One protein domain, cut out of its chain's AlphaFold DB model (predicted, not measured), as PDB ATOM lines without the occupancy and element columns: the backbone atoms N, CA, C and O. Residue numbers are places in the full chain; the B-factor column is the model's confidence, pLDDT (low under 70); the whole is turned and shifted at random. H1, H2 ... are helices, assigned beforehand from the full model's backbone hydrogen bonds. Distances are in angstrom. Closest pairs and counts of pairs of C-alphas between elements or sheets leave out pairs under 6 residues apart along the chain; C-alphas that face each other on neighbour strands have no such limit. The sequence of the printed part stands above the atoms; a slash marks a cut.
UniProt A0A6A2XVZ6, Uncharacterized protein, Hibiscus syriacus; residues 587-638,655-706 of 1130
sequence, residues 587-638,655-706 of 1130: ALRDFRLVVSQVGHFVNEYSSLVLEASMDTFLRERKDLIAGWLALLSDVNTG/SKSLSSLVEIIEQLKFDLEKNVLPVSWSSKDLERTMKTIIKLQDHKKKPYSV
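What this domain is: This is residues 587 to 638 and 655 to 706 of the 1130 residues of an uncharacterized protein of Hibiscus syriacus (UniProt A0A6A2XVZ6). Three helices, H3, H4 and H5, lie side by side in a curved layer with H4 in the middle, and the longest helix, H1, packs slantwise over one face of that layer. Short H2 sits at one end between H1 and H3, and residues 701 to 706 stick out as a tail. The printed part has 104 residues with five named helices, H1 to H5 in chain order, and no named strand; the class is all helix. The whole is compact, with a radius of gyration of the C-alphas of 14.8 A, and spans 50 by 30 by 17 A.

Where its parts are: H1, residues 587 to 612, begins at C-alpha 587 (43.465, 54.132, -15.868) and is 37.5 A long. H2, residues 614 to 620, is 10.6 A long. H3, residues 622 to 638, is 24.3 A long; H4, residues 655 to 674, 29.7 A. H5, residues 683 to 701, is 28.4 A long and ends at C-alpha 701 (33.486, 55.514, -6.714).

How they stand to each other: H1, H3, H4 and H5 form an up and down bundle, each running against the one before. H1 is the hub. Its residues 587 to 597 touch H5, closest at the C-alphas of Val 594 and Thr 689, 6.4 A. H1 touches H4 at a shallow tilt of 34 degrees, only just short of steep, with C-alphas 598 and 665 closest at 7.4 A. H4 and H5, a hairpin, touch at 21 degrees, a shallow tilt, closest at C-alphas 658 and 693, 6.6 A. H3 and H5 are apart. Every O i to N i+4 pair is within hydrogen-bond range in H1, H2 and H3; H4 has 14 of 16, H5 13 of 15.

The domain as a whole: Residues 639 to 654 are not printed; C-alphas 638 and 655 are 12.1 A apart across the cut. Confidence is under 70 at residues 611 to 622, 636 to 638, 675 to 678, 680 and 698 to 706.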
ATOM      1  N   ALA A 587      44.722  54.367 -15.162       74.25
ATOM      2  CA  ALA A 587      43.465  54.132 -15.868       74.25
ATOM      3  C   ALA A 587      43.466  54.619 -17.337       74.25
ATOM      4  O   ALA A 587      42.718  54.091 -18.160       74.25
ATOM      5  N   LEU A 588      44.313  55.595 -17.707       76.12
ATOM      6  CA  LEU A 588      44.471  56.016 -19.108       76.12
ATOM      7  C   LEU A 588      45.127  54.932 -19.972       76.12
ATOM      8  O   LEU A 588      44.817  54.838 -21.162       76.12
ATOM      9  N   ARG A 589      46.038  54.132 -19.403       77.69
ATOM     10  CA  ARG A 589      46.676  53.018 -20.115       77.69
ATOM     11  C   ARG A 589      45.645  51.949 -20.441       77.69
ATOM     12  O   ARG A 589      45.526  51.576 -21.606       77.69
ATOM     13  N   ASP A 590      44.873  51.530 -19.450       76.06
ATOM     14  CA  ASP A 590      43.817  50.531 -19.621       76.06
ATOM     15  C   ASP A 590      42.760  51.001 -20.614       76.06
ATOM     16  O   ASP A 590      42.371  50.249 -21.507       76.06
ATOM     17  N   PHE A 591      42.360  52.274 -20.545       80.88
ATOM     18  CA  PHE A 591      41.455  52.855 -21.532       80.88
ATOM     19  C   PHE A 591      42.023  52.773 -22.958       80.88
ATOM     20  O   PHE A 591      41.332  52.324 -23.871       80.88
ATOM     21  N   ARG A 592      43.296  53.141 -23.169       80.56
ATOM     22  CA  ARG A 592      43.953  53.029 -24.486       80.56
ATOM     23  C   ARG A 592      44.073  51.581 -24.961       80.56
ATOM     24  O   ARG A 592      43.890  51.327 -26.150       80.56
ATOM     25  N   LEU A 593      44.362  50.644 -24.058       79.94
ATOM     26  CA  LEU A 593      44.414  49.215 -24.367       79.94
ATOM     27  C   LEU A 593      43.047  48.703 -24.821       79.94
ATOM     28  O   LEU A 593      42.967  48.054 -25.861       79.94
ATOM     29  N   VAL A 594      41.977  49.052 -24.103       83.00
ATOM     30  CA  VAL A 594      40.600  48.699 -24.470       83.00
ATOM     31  C   VAL A 594      40.233  49.284 -25.832       83.00
ATOM     32  O   VAL A 594      39.748  48.552 -26.689       83.00
ATOM     33  N   VAL A 595      40.499  50.574 -26.073       82.31
ATOM     34  CA  VAL A 595      40.236  51.204 -27.380       82.31
ATOM     35  C   VAL A 595      41.010  50.478 -28.483       82.31
ATOM     36  O   VAL A 595      40.437  50.137 -29.513       82.31
ATOM     37  N   SER A 596      42.286  50.161 -28.266       80.69
ATOM     38  CA  SER A 596      43.080  49.411 -29.247       80.69
ATOM     39  C   SER A 596      42.519  48.010 -29.518       80.69
ATOM     40  O   SER A 596      42.513  47.582 -30.670       80.69
ATOM     41  N   GLN A 597      42.063  47.293 -28.486       81.19
ATOM     42  CA  GLN A 597      41.477  45.954 -28.617       81.19
ATOM     43  C   GLN A 597      40.141  45.990 -29.359       81.19
ATOM     44  O   GLN A 597      39.958  45.251 -30.323       81.19
ATOM     45  N   VAL A 598      39.230  46.885 -28.968       83.19
ATOM     46  CA  VAL A 598      37.935  47.049 -29.648       83.19
ATOM     47  C   VAL A 598      38.147  47.473 -31.100       83.19
ATOM     48  O   VAL A 598      37.499  46.934 -31.991       83.19
ATOM     49  N   GLY A 599      39.122  48.346 -31.365       82.00
ATOM     50  CA  GLY A 599      39.496  48.710 -32.729       82.00
ATOM     51  C   GLY A 599      39.985  47.531 -33.560       82.00
ATOM     52  O   GLY A 599      39.604  47.414 -34.721       82.00
ATOM     53  N   HIS A 600      40.769  46.625 -32.969       79.12
ATOM     54  CA  HIS A 600      41.155  45.380 -33.630       79.12
ATOM     55  C   HIS A 600      39.928  44.514 -33.957       79.12
ATOM     56  O   HIS A 600      39.778  44.089 -35.101       79.12
ATOM     57  N   PHE A 601      39.024  44.304 -32.993       83.12
ATOM     58  CA  PHE A 601      37.815  43.496 -33.197       83.12
ATOM     59  C   PHE A 601      36.920  44.063 -34.305       83.12
ATOM     60  O   PHE A 601      36.506  43.323 -35.196       83.12
ATOM     61  N   VAL A 602      36.674  45.379 -34.289       81.44
ATOM     62  CA  VAL A 602      35.845  46.067 -35.289       81.44
ATOM     63  C   VAL A 602      36.485  46.013 -36.675       81.44
ATOM     64  O   VAL A 602      35.783  45.743 -37.649       81.44
ATOM     65  N   ASN A 603      37.797  46.239 -36.787       78.56
ATOM     66  CA  ASN A 603      38.496  46.205 -38.074       78.56
ATOM     67  C   ASN A 603      38.483  44.801 -38.691       78.56
ATOM     68  O   ASN A 603      38.170  44.659 -39.873       78.56
ATOM     69  N   GLU A 604      38.777  43.768 -37.897       75.31
ATOM     70  CA  GLU A 604      38.767  42.384 -38.373       75.31
ATOM     71  C   GLU A 604      37.358  41.946 -38.786       75.31
ATOM     72  O   GLU A 604      37.168  41.451 -39.897       75.31
ATOM     73  N   TYR A 605      36.357  42.210 -37.941       78.62
ATOM     74  CA  TYR A 605      34.957  41.945 -38.268       78.62
ATOM     75  C   TYR A 605      34.548  42.634 -39.572       78.62
ATOM     76  O   TYR A 605      34.009  41.998 -40.475       78.62
ATOM     77  N   SER A 606      34.879  43.921 -39.706       75.44
ATOM     78  CA  SER A 606      34.565  44.696 -40.905       75.44
ATOM     79  C   SER A 606      35.229  44.110 -42.148       75.44
ATOM     80  O   SER A 606      34.578  44.008 -43.183       75.44
ATOM     81  N   SER A 607      36.493  43.681 -42.054       73.50
ATOM     82  CA  SER A 607      37.215  43.076 -43.180       73.50
ATOM     83  C   SER A 607      36.582  41.765 -43.658       73.50
ATOM     84  O   SER A 607      36.359  41.598 -44.855       73.50
ATOM     85  N   LEU A 608      36.185  40.885 -42.735       73.25
ATOM     86  CA  LEU A 608      35.577  39.590 -43.061       73.25
ATOM     87  C   LEU A 608      34.155  39.737 -43.615       73.25
ATOM     88  O   LEU A 608      33.765  39.024 -44.539       73.25
ATOM     89  N   VAL A 609      33.369  40.676 -43.080       72.38
ATOM     90  CA  VAL A 609      32.012  40.945 -43.580       72.38
ATOM     91  C   VAL A 609      32.057  41.582 -44.973       72.38
ATOM     92  O   VAL A 609      31.237  41.234 -45.825       72.38
ATOM     93  N   LEU A 610      33.030  42.464 -45.233       70.94
ATOM     94  CA  LEU A 610      33.271  43.039 -46.561       70.94
ATOM     95  C   LEU A 610      33.649  41.973 -47.599       70.94
ATOM     96  O   LEU A 610      33.175  42.051 -48.731       70.94
ATOM     97  N   GLU A 611      34.461  40.979 -47.225       67.44
ATOM     98  CA  GLU A 611      34.796  39.845 -48.099       67.44
ATOM     99  C   GLU A 611      33.591  38.930 -48.368       67.44
ATOM    100  O   GLU A 611      33.458  38.401 -49.471       67.44
ATOM    101  N   ALA A 612      32.693  38.765 -47.391       67.00
ATOM    102  CA  ALA A 612      31.517  37.910 -47.528       67.00
ATOM    103  C   ALA A 612      30.411  38.535 -48.402       67.00
ATOM    104  O   ALA A 612      29.876  37.860 -49.284       67.00
ATOM    105  N   SER A 613      30.028  39.798 -48.162       63.66
ATOM    106  CA  SER A 613      29.042  40.519 -48.985       63.66
ATOM    107  C   SER A 613      28.965  42.018 -48.639       63.66
ATOM    108  O   SER A 613      28.635  42.418 -47.517       63.66
ATOM    109  N   MET A 614      29.184  42.862 -49.653       56.91
ATOM    110  CA  MET A 614      29.118  44.329 -49.555       56.91
ATOM    111  C   MET A 614      27.702  44.847 -49.222       56.91
ATOM    112  O   MET A 614      27.553  45.833 -48.499       56.91
ATOM    113  N   ASP A 615      26.647  44.175 -49.698       57.81
ATOM    114  CA  ASP A 615      25.255  44.608 -49.490       57.81
ATOM    115  C   ASP A 615      24.761  44.373 -48.051       57.81
ATOM    116  O   ASP A 615      24.004  45.181 -47.507       57.81
ATOM    117  N   THR A 616      25.221  43.301 -47.397       60.16
ATOM    118  CA  THR A 616      24.937  43.016 -45.975       60.16
ATOM    119  C   THR A 616      25.680  43.974 -45.046       60.16
ATOM    120  O   THR A 616      25.099  44.454 -44.073       60.16
ATOM    121  N   PHE A 617      26.925  44.328 -45.391       60.97
ATOM    122  CA  PHE A 617      27.730  45.313 -44.663       60.97
ATOM    123  C   PHE A 617      27.053  46.695 -44.617       60.97
ATOM    124  O   PHE A 617      26.951  47.314 -43.557       60.97
ATOM    125  N   LEU A 618      26.531  47.160 -45.758       58.97
ATOM    126  CA  LEU A 618      25.921  48.487 -45.884       58.97
ATOM    127  C   LEU A 618      24.503  48.587 -45.296       58.97
ATOM    128  O   LEU A 618      24.118  49.671 -44.852       58.97
ATOM    129  N   ARG A 619      23.718  47.498 -45.293       60.03
ATOM    130  CA  ARG A 619      22.317  47.515 -44.824       60.03
ATOM    131  C   ARG A 619      22.147  47.290 -43.327       60.03
ATOM    132  O   ARG A 619      21.278  47.925 -42.739       60.03
ATOM    133  N   GLU A 620      22.919  46.394 -42.718       58.78
ATOM    134  CA  GLU A 620      22.637  45.941 -41.348       58.78
ATOM    135  C   GLU A 620      23.549  46.549 -40.274       58.78
ATOM    136  O   GLU A 620      23.210  46.470 -39.094       58.78
ATOM    137  N   ARG A 621      24.712  47.119 -40.633       64.50
ATOM    138  CA  ARG A 621      25.782  47.420 -39.653       64.50
ATOM    139  C   ARG A 621      26.472  48.782 -39.817       64.50
ATOM    140  O   ARG A 621      27.532  49.017 -39.239       64.50
ATOM    141  N   LYS A 622      25.835  49.726 -40.524       67.38
ATOM    142  CA  LYS A 622      26.278  51.133 -40.626       67.38
ATOM    143  C   LYS A 622      26.449  51.798 -39.252       67.38
ATOM    144  O   LYS A 622      27.374  52.588 -39.075       67.38
ATOM    145  N   ASP A 623      25.592  51.451 -38.295       71.75
ATOM    146  CA  ASP A 623      25.553  52.082 -36.972       71.75
ATOM    147  C   ASP A 623      26.760  51.708 -36.097       71.75
ATOM    148  O   ASP A 623      27.301  52.573 -35.413       71.75
ATOM    149  N   LEU A 624      27.255  50.466 -36.190       77.75
ATOM    150  CA  LEU A 624      28.445  50.007 -35.458       77.75
ATOM    151  C   LEU A 624      29.707  50.752 -35.919       77.75
ATOM    152  O   LEU A 624      30.501  51.224 -35.108       77.75
ATOM    153  N   ILE A 625      29.870  50.914 -37.234       76.31
ATOM    154  CA  ILE A 625      31.026  51.606 -37.819       76.31
ATOM    155  C   ILE A 625      30.926  53.113 -37.597       76.31
ATOM    156  O   ILE A 625      31.921  53.747 -37.256       76.31
ATOM    157  N   ALA A 626      29.734  53.694 -37.752       78.25
ATOM    158  CA  ALA A 626      29.507  55.101 -37.447       78.25
ATOM    159  C   ALA A 626      29.783  55.402 -35.964       78.25
ATOM    160  O   ALA A 626      30.452  56.391 -35.667       78.25
ATOM    161  N   GLY A 627      29.344  54.524 -35.054       78.56
ATOM    162  CA  GLY A 627      29.626  54.610 -33.621       78.56
ATOM    163  C   GLY A 627      31.119  54.503 -33.304       78.56
ATOM    164  O   GLY A 627      31.653  55.337 -32.573       78.56
ATOM    165  N   TRP A 628      31.822  53.548 -33.918       84.44
ATOM    166  CA  TRP A 628      33.273  53.395 -33.768       84.44
ATOM    167  C   TRP A 628      34.063  54.604 -34.302       84.44
ATOM    168  O   TRP A 628      34.961  55.110 -33.629       84.44
ATOM    169  N   LEU A 629      33.708  55.122 -35.483       80.69
ATOM    170  CA  LEU A 629      34.355  56.299 -36.074       80.69
ATOM    171  C   LEU A 629      34.085  57.580 -35.270       80.69
ATOM    172  O   LEU A 629      34.995  58.392 -35.095       80.69
ATOM    173  N   ALA A 630      32.864  57.750 -34.755       80.38
ATOM    174  CA  ALA A 630      32.523  58.859 -33.865       80.38
ATOM    175  C   ALA A 630      33.346  58.801 -32.569       80.38
ATOM    176  O   ALA A 630      33.923  59.810 -32.162       80.38
ATOM    177  N   LEU A 631      33.489  57.609 -31.980       81.94
ATOM    178  CA  LEU A 631      34.325  57.391 -30.801       81.94
ATOM    179  C   LEU A 631      35.803  57.709 -31.074       81.94
ATOM    180  O   LEU A 631      36.429  58.408 -30.284       81.94
ATOM    181  N   LEU A 632      36.365  57.262 -32.203       79.38
ATOM    182  CA  LEU A 632      37.749  57.585 -32.576       79.38
ATOM    183  C   LEU A 632      37.974  59.091 -32.762       79.38
ATOM    184  O   LEU A 632      39.031  59.602 -32.389       79.38
ATOM    185  N   SER A 633      36.993  59.808 -33.315       74.88
ATOM    186  CA  SER A 633      37.039  61.269 -33.427       74.88
ATOM    187  C   SER A 633      37.035  61.941 -32.049       74.88
ATOM    188  O   SER A 633      37.864  62.817 -31.795       74.88
ATOM    189  N   ASP A 634      36.163  61.506 -31.135       70.94
ATOM    190  CA  ASP A 634      36.082  62.024 -29.758       70.94
ATOM    191  C   ASP A 634      37.381  61.743 -28.965       70.94
ATOM    192  O   ASP A 634      37.895  62.614 -28.261       70.94
ATOM    193  N   VAL A 635      37.975  60.554 -29.129       70.69
ATOM    194  CA  VAL A 635      39.229  60.149 -28.462       70.69
ATOM    195  C   VAL A 635      40.439  60.924 -29.005       70.69
ATOM    196  O   VAL A 635      41.262  61.398 -28.220       70.69
ATOM    197  N   ASN A 636      40.550  61.102 -30.327       66.75
ATOM    198  CA  ASN A 636      41.670  61.825 -30.946       66.75
ATOM    199  C   ASN A 636      41.618  63.343 -30.704       66.75
ATOM    200  O   ASN A 636      42.665  63.980 -30.606       66.75
ATOM    201  N   THR A 637      40.424  63.930 -30.592       59.22
ATOM    202  CA  THR A 637      40.259  65.369 -30.307       59.22
ATOM    203  C   THR A 637      40.482  65.711 -28.832       59.22
ATOM    204  O   THR A 637      40.985  66.794 -28.537       59.22
ATOM    205  N   GLY A 638      40.172  64.795 -27.906       52.84
ATOM    206  CA  GLY A 638      40.294  65.020 -26.459       52.84
ATOM    207  C   GLY A 638      41.659  64.705 -25.822       52.84
ATOM    208  O   GLY A 638      41.911  65.169 -24.715       52.84
ATOM    209  N   SER A 655      34.900  58.681 -19.504       71.94
ATOM    210  CA  SER A 655      33.631  58.133 -19.011       71.94
ATOM    211  C   SER A 655      32.533  58.070 -20.077       71.94
ATOM    212  O   SER A 655      31.826  57.069 -20.151       71.94
ATOM    213  N   LYS A 656      32.436  59.092 -20.940       77.69
ATOM    214  CA  LYS A 656      31.516  59.108 -22.090       77.69
ATOM    215  C   LYS A 656      31.912  58.053 -23.130       77.69
ATOM    216  O   LYS A 656      31.054  57.379 -23.691       77.69
ATOM    217  N   SER A 657      33.212  57.880 -23.355       81.00
ATOM    218  CA  SER A 657      33.734  56.886 -24.301       81.00
ATOM    219  C   SER A 657      33.524  55.450 -23.804       81.00
ATOM    220  O   SER A 657      33.251  54.562 -24.605       81.00
ATOM    221  N   LEU A 658      33.597  55.208 -22.488       81.44
ATOM    222  CA  LEU A 658      33.378  53.883 -21.897       81.44
ATOM    223  C   LEU A 658      31.956  53.361 -22.142       81.44
ATOM    224  O   LEU A 658      31.812  52.179 -22.426       81.44
ATOM    225  N   SER A 659      30.916  54.204 -22.072       81.56
ATOM    226  CA  SER A 659      29.544  53.776 -22.409       81.56
ATOM    227  C   SER A 659      29.409  53.365 -23.873       81.56
ATOM    228  O   SER A 659      28.831  52.325 -24.164       81.56
ATOM    229  N   SER A 660      30.017  54.119 -24.790       83.06
ATOM    230  CA  SER A 660      29.992  53.777 -26.215       83.06
ATOM    231  C   SER A 660      30.792  52.506 -26.529       83.06
ATOM    232  O   SER A 660      30.398  51.736 -27.398       83.06
ATOM    233  N   LEU A 661      31.881  52.229 -25.800       84.75
ATOM    234  CA  LEU A 661      32.622  50.968 -25.931       84.75
ATOM    235  C   LEU A 661      31.806  49.753 -25.461       84.75
ATOM    236  O   LEU A 661      31.913  48.694 -26.076       84.75
ATOM    237  N   VAL A 662      30.986  49.898 -24.409       85.12
ATOM    238  CA  VAL A 662      30.063  48.838 -23.962       85.12
ATOM    239  C   VAL A 662      29.072  48.487 -25.071       85.12
ATOM    240  O   VAL A 662      28.963  47.317 -25.430       85.12
ATOM    241  N   GLU A 663      28.417  49.492 -25.658       84.19
ATOM    242  CA  GLU A 663      27.436  49.290 -26.734       84.19
ATOM    243  C   GLU A 663      28.050  48.566 -27.943       84.19
ATOM    244  O   GLU A 663      27.457  47.630 -28.480       84.19
ATOM    245  N   ILE A 664      29.271  48.943 -28.343       84.94
ATOM    246  CA  ILE A 664      29.980  48.312 -29.469       84.94
ATOM    247  C   ILE A 664      30.318  46.844 -29.163       84.94
ATOM    248  O   ILE A 664      30.137  45.981 -30.024       84.94
ATOM    249  N   ILE A 665      30.787  46.529 -27.951       84.75
ATOM    250  CA  ILE A 665      31.113  45.146 -27.563       84.75
ATOM    251  C   ILE A 665      29.855  44.275 -27.490       84.75
ATOM    252  O   ILE A 665      29.894  43.124 -27.925       84.75
ATOM    253  N   GLU A 666      28.742  44.798 -26.975       84.94
ATOM    254  CA  GLU A 666      27.468  44.067 -26.932       84.94
ATOM    255  C   GLU A 666      26.944  43.757 -28.339       84.94
ATOM    256  O   GLU A 666      26.505  42.633 -28.597       84.94
ATOM    257  N   GLN A 667      27.073  44.703 -29.276       81.62
ATOM    258  CA  GLN A 667      26.746  44.474 -30.687       81.62
ATOM    259  C   GLN A 667      27.646  43.401 -31.322       81.62
ATOM    260  O   GLN A 667      27.135  42.494 -31.980       81.62
ATOM    261  N   LEU A 668      28.963  43.442 -31.081       81.50
ATOM    262  CA  LEU A 668      29.896  42.413 -31.567       81.50
ATOM    263  C   LEU A 668      29.600  41.028 -30.975       81.50
ATOM    264  O   LEU A 668      29.701  40.024 -31.681       81.50
ATOM    265  N   LYS A 669      29.208  40.956 -29.694       83.44
ATOM    266  CA  LYS A 669      28.831  39.697 -29.034       83.44
ATOM    267  C   LYS A 669      27.578  39.093 -29.670       83.44
ATOM    268  O   LYS A 669      27.573  37.907 -29.989       83.44
ATOM    269  N   PHE A 670      26.556  39.915 -29.904       79.81
ATOM    270  CA  PHE A 670      25.328  39.497 -30.584       79.81
ATOM    271  C   PHE A 670      25.594  38.990 -32.009       79.81
ATOM    272  O   PHE A 670      25.010  37.997 -32.443       79.81
ATOM    273  N   ASP A 671      26.506  39.643 -32.731       74.62
ATOM    274  CA  ASP A 671      26.875  39.251 -34.091       74.62
ATOM    275  C   ASP A 671      27.623  37.918 -34.142       74.62
ATOM    276  O   ASP A 671      27.363  37.107 -35.033       74.62
ATOM    277  N   LEU A 672      28.488  37.653 -33.162       75.75
ATOM    278  CA  LEU A 672      29.220  36.391 -33.056       75.75
ATOM    279  C   LEU A 672      28.303  35.202 -32.716       75.75
ATOM    280  O   LEU A 672      28.583  34.071 -33.107       75.75
ATOM    281  N   GLU A 673      27.194  35.450 -32.016       76.00
ATOM    282  CA  GLU A 673      26.175  34.436 -31.711       76.00
ATOM    283  C   GLU A 673      25.251  34.140 -32.907       76.00
ATOM    284  O   GLU A 673      24.757  33.019 -33.039       76.00
ATOM    285  N   LYS A 674      25.024  35.119 -33.796       70.75
ATOM    286  CA  LYS A 674      24.163  34.967 -34.982       70.75
ATOM    287  C   LYS A 674      24.883  34.458 -36.229       70.75
ATOM    288  O   LYS A 674      24.291  33.688 -36.984       70.75
ATOM    289  N   ASN A 675      26.112  34.908 -36.470       63.31
ATOM    290  CA  ASN A 675      26.852  34.642 -37.700       63.31
ATOM    291  C   ASN A 675      28.101  33.809 -37.394       63.31
ATOM    292  O   ASN A 675      28.971  34.234 -36.640       63.31
ATOM    293  N   VAL A 676      28.233  32.638 -38.029       58.53
ATOM    294  CA  VAL A 676      29.447  31.806 -37.939       58.53
ATOM    295  C   VAL A 676      30.524  32.394 -38.857       58.53
ATOM    296  O   VAL A 676      30.789  31.880 -39.941       58.53
ATOM    297  N   LEU A 677      31.105  33.525 -38.457       64.50
ATOM    298  CA  LEU A 677      32.265  34.116 -39.125       64.50
ATOM    299  C   LEU A 677      33.559  33.595 -38.475       64.50
ATOM    300  O   LEU A 677      33.617  33.476 -37.250       64.50
ATOM    301  N   PRO A 678      34.609  33.292 -39.259       64.56
ATOM    302  CA  PRO A 678      35.882  32.796 -38.743       64.56
ATOM    303  C   PRO A 678      36.740  33.953 -38.203       64.56
ATOM    304  O   PRO A 678      37.784  34.275 -38.763       64.56
ATOM    305  N   VAL A 679      36.281  34.608 -37.136       70.06
ATOM    306  CA  VAL A 679      37.036  35.668 -36.447       70.06
ATOM    307  C   VAL A 679      38.135  35.087 -35.550       70.06
ATOM    308  O   VAL A 679      38.001  33.983 -35.016       70.06
ATOM    309  N   SER A 680      39.226  35.835 -35.360       67.25
ATOM    310  CA  SER A 680      40.357  35.431 -34.511       67.25
ATOM    311  C   SER A 680      40.084  35.528 -33.005       67.25
ATOM    312  O   SER A 680      40.784  34.891 -32.217       67.25
ATOM    313  N   TRP A 681      39.074  36.301 -32.598       73.75
ATOM    314  CA  TRP A 681      38.708  36.544 -31.201       73.75
ATOM    315  C   TRP A 681      37.482  35.734 -30.773       73.75
ATOM    316  O   TRP A 681      36.570  35.463 -31.552       73.75
ATOM    317  N   SER A 682      37.456  35.339 -29.499       78.38
ATOM    318  CA  SER A 682      36.389  34.522 -28.915       78.38
ATOM    319  C   SER A 682      35.421  35.347 -28.061       78.38
ATOM    320  O   SER A 682      35.743  36.438 -27.591       78.38
ATOM    321  N   SER A 683      34.250  34.780 -27.748       75.88
ATOM    322  CA  SER A 683      33.319  35.371 -26.769       75.88
ATOM    323  C   SER A 683      33.985  35.620 -25.399       75.88
ATOM    324  O   SER A 683      33.691  36.608 -24.727       75.88
ATOM    325  N   LYS A 684      34.981  34.801 -25.019       79.69
ATOM    326  CA  LYS A 684      35.769  35.010 -23.793       79.69
ATOM    327  C   LYS A 684      36.635  36.269 -23.855       79.69
ATOM    328  O   LYS A 684      36.844  36.896 -22.819       79.69
ATOM    329  N   ASP A 685      37.145  36.638 -25.027       78.56
ATOM    330  CA  ASP A 685      37.984  37.830 -25.197       78.56
ATOM    331  C   ASP A 685      37.148  39.101 -25.075       78.56
ATOM    332  O   ASP A 685      37.512  39.998 -24.313       78.56
ATOM    333  N   LEU A 686      35.962  39.118 -25.693       82.19
ATOM    334  CA  LEU A 686      34.984  40.190 -25.496       82.19
ATOM    335  C   LEU A 686      34.579  40.329 -24.022       82.19
ATOM    336  O   LEU A 686      34.520  41.440 -23.497       82.19
ATOM    337  N   GLU A 687      34.352  39.217 -23.317       82.19
ATOM    338  CA  GLU A 687      34.028  39.239 -21.885       82.19
ATOM    339  C   GLU A 687      35.180  39.759 -21.013       82.19
ATOM    340  O   GLU A 687      34.932  40.448 -20.021       82.19
ATOM    341  N   ARG A 688      36.440  39.476 -21.364       82.50
ATOM    342  CA  ARG A 688      37.613  40.042 -20.671       82.50
ATOM    343  C   ARG A 688      37.708  41.551 -20.880       82.50
ATOM    344  O   ARG A 688      37.894  42.286 -19.905       82.50
ATOM    345  N   THR A 689      37.546  42.024 -22.114       83.00
ATOM    346  CA  THR A 689      37.555  43.463 -22.420       83.00
ATOM    347  C   THR A 689      36.391  44.166 -21.716       83.00
ATOM    348  O   THR A 689      36.598  45.195 -21.072       83.00
ATOM    349  N   MET A 690      35.200  43.558 -21.704       83.56
ATOM    350  CA  MET A 690      34.027  44.060 -20.979       83.56
ATOM    351  C   MET A 690      34.264  44.140 -19.464       83.56
ATOM    352  O   MET A 690      33.980  45.164 -18.845       83.56
ATOM    353  N   LYS A 691      34.869  43.114 -18.848       83.94
ATOM    354  CA  LYS A 691      35.272  43.161 -17.429       83.94
ATOM    355  C   LYS A 691      36.243  44.306 -17.141       83.94
ATOM    356  O   LYS A 691      36.148  44.926 -16.086       83.94
ATOM    357  N   THR A 692      37.158  44.598 -18.061       80.75
ATOM    358  CA  THR A 692      38.123  45.702 -17.923       80.75
ATOM    359  C   THR A 692      37.424  47.062 -18.003       80.75
ATOM    360  O   THR A 692      37.688  47.941 -17.186       80.75
ATOM    361  N   ILE A 693      36.447  47.210 -18.903       83.25
ATOM    362  CA  ILE A 693      35.597  48.409 -18.995       83.25
ATOM    363  C   ILE A 693      34.785  48.618 -17.713       83.25
ATOM    364  O   ILE A 693      34.752  49.730 -17.188       83.25
ATOM    365  N   ILE A 694      34.178  47.557 -17.170       81.44
ATOM    366  CA  ILE A 694      33.415  47.622 -15.913       81.44
ATOM    367  C   ILE A 694      34.329  48.027 -14.747       81.44
ATOM    368  O   ILE A 694      33.973  48.916 -13.974       81.44
ATOM    369  N   LYS A 695      35.541  47.456 -14.658       78.94
ATOM    370  CA  LYS A 695      36.548  47.873 -13.665       78.94
ATOM    371  C   LYS A 695      36.851  49.372 -13.769       78.94
ATOM    372  O   LYS A 695      36.833  50.068 -12.754       78.94
ATOM    373  N   LEU A 696      37.062  49.892 -14.983       77.94
ATOM    374  CA  LEU A 696      37.307  51.321 -15.220       77.94
ATOM    375  C   LEU A 696      36.117  52.207 -14.813       77.94
ATOM    376  O   LEU A 696      36.323  53.308 -14.300       77.94
ATOM    377  N   GLN A 697      34.881  51.730 -14.991       76.69
ATOM    378  CA  GLN A 697      33.674  52.439 -14.553       76.69
ATOM    379  C   GLN A 697      33.537  52.477 -13.020       76.69
ATOM    380  O   GLN A 697      33.169  53.517 -12.465       76.69
ATOM    381  N   ASP A 698      33.867  51.387 -12.322       69.88
ATOM    382  CA  ASP A 698      33.761  51.301 -10.859       69.88
ATOM    383  C   ASP A 698      34.824  52.125 -10.115       69.88
ATOM    384  O   ASP A 698      34.556  52.640  -9.022       69.88
ATOM    385  N   HIS A 699      35.988  52.365 -10.728       64.62
ATOM    386  CA  HIS A 699      37.025  53.254 -10.185       64.62
ATOM    387  C   HIS A 699      36.554  54.702  -9.953       64.62
ATOM    388  O   HIS A 699      37.173  55.432  -9.182       64.62
ATOM    389  N   LYS A 700      35.412  55.109 -10.524       58.62
ATOM    390  CA  LYS A 700      34.760  56.406 -10.271       58.62
ATOM    391  C   LYS A 700      34.289  56.587  -8.815       58.62
ATOM    392  O   LYS A 700      34.012  57.714  -8.411       58.62
ATOM    393  N   LYS A 701      34.153  55.504  -8.033       54.12
ATOM    394  CA  LYS A 701      33.486  55.514  -6.714       54.12
ATOM    395  C   LYS A 701      34.418  55.544  -5.492       54.12
ATOM    396  O   LYS A 701      33.917  55.792  -4.399       54.12
ATOM    397  N   LYS A 702      35.731  55.298  -5.623       54.44
ATOM    398  CA  LYS A 702      36.663  55.234  -4.473       54.44
ATOM    399  C   LYS A 702      37.770  56.300  -4.569       54.44
ATOM    400  O   LYS A 702      38.387  56.410  -5.625       54.44
ATOM    401  N   PRO A 703      38.052  57.069  -3.495       51.25
ATOM    402  CA  PRO A 703      39.182  57.994  -3.470       51.25
ATOM    403  C   PRO A 703      40.509  57.219  -3.530       51.25
ATOM    404  O   PRO A 703      40.639  56.146  -2.948       51.25
ATOM    405  N   TYR A 704      41.461  57.771  -4.283       53.06
ATOM    406  CA  TYR A 704      42.715  57.159  -4.729       53.06
ATOM    407  C   TYR A 704      43.516  56.442  -3.627       53.06
ATOM    408  O   TYR A 704      44.234  57.076  -2.856       53.06
ATOM    409  N   SER A 705      43.485  55.108  -3.618       55.59
ATOM    410  CA  SER A 705      44.588  54.312  -3.071       55.59
ATOM    411  C   SER A 705      45.671  54.187  -4.144       55.59
ATOM    412  O   SER A 705      45.351  53.875  -5.294       55.59
ATOM    413  N   VAL A 706      46.941  54.405  -3.793       64.44
ATOM    414  CA  VAL A 706      48.079  54.108  -4.678       64.44
ATOM    415  C   VAL A 706      48.069  52.601  -4.955       64.44
ATOM    416  O   VAL A 706      48.398  51.800  -4.086       64.44
TER     417      VAL A 706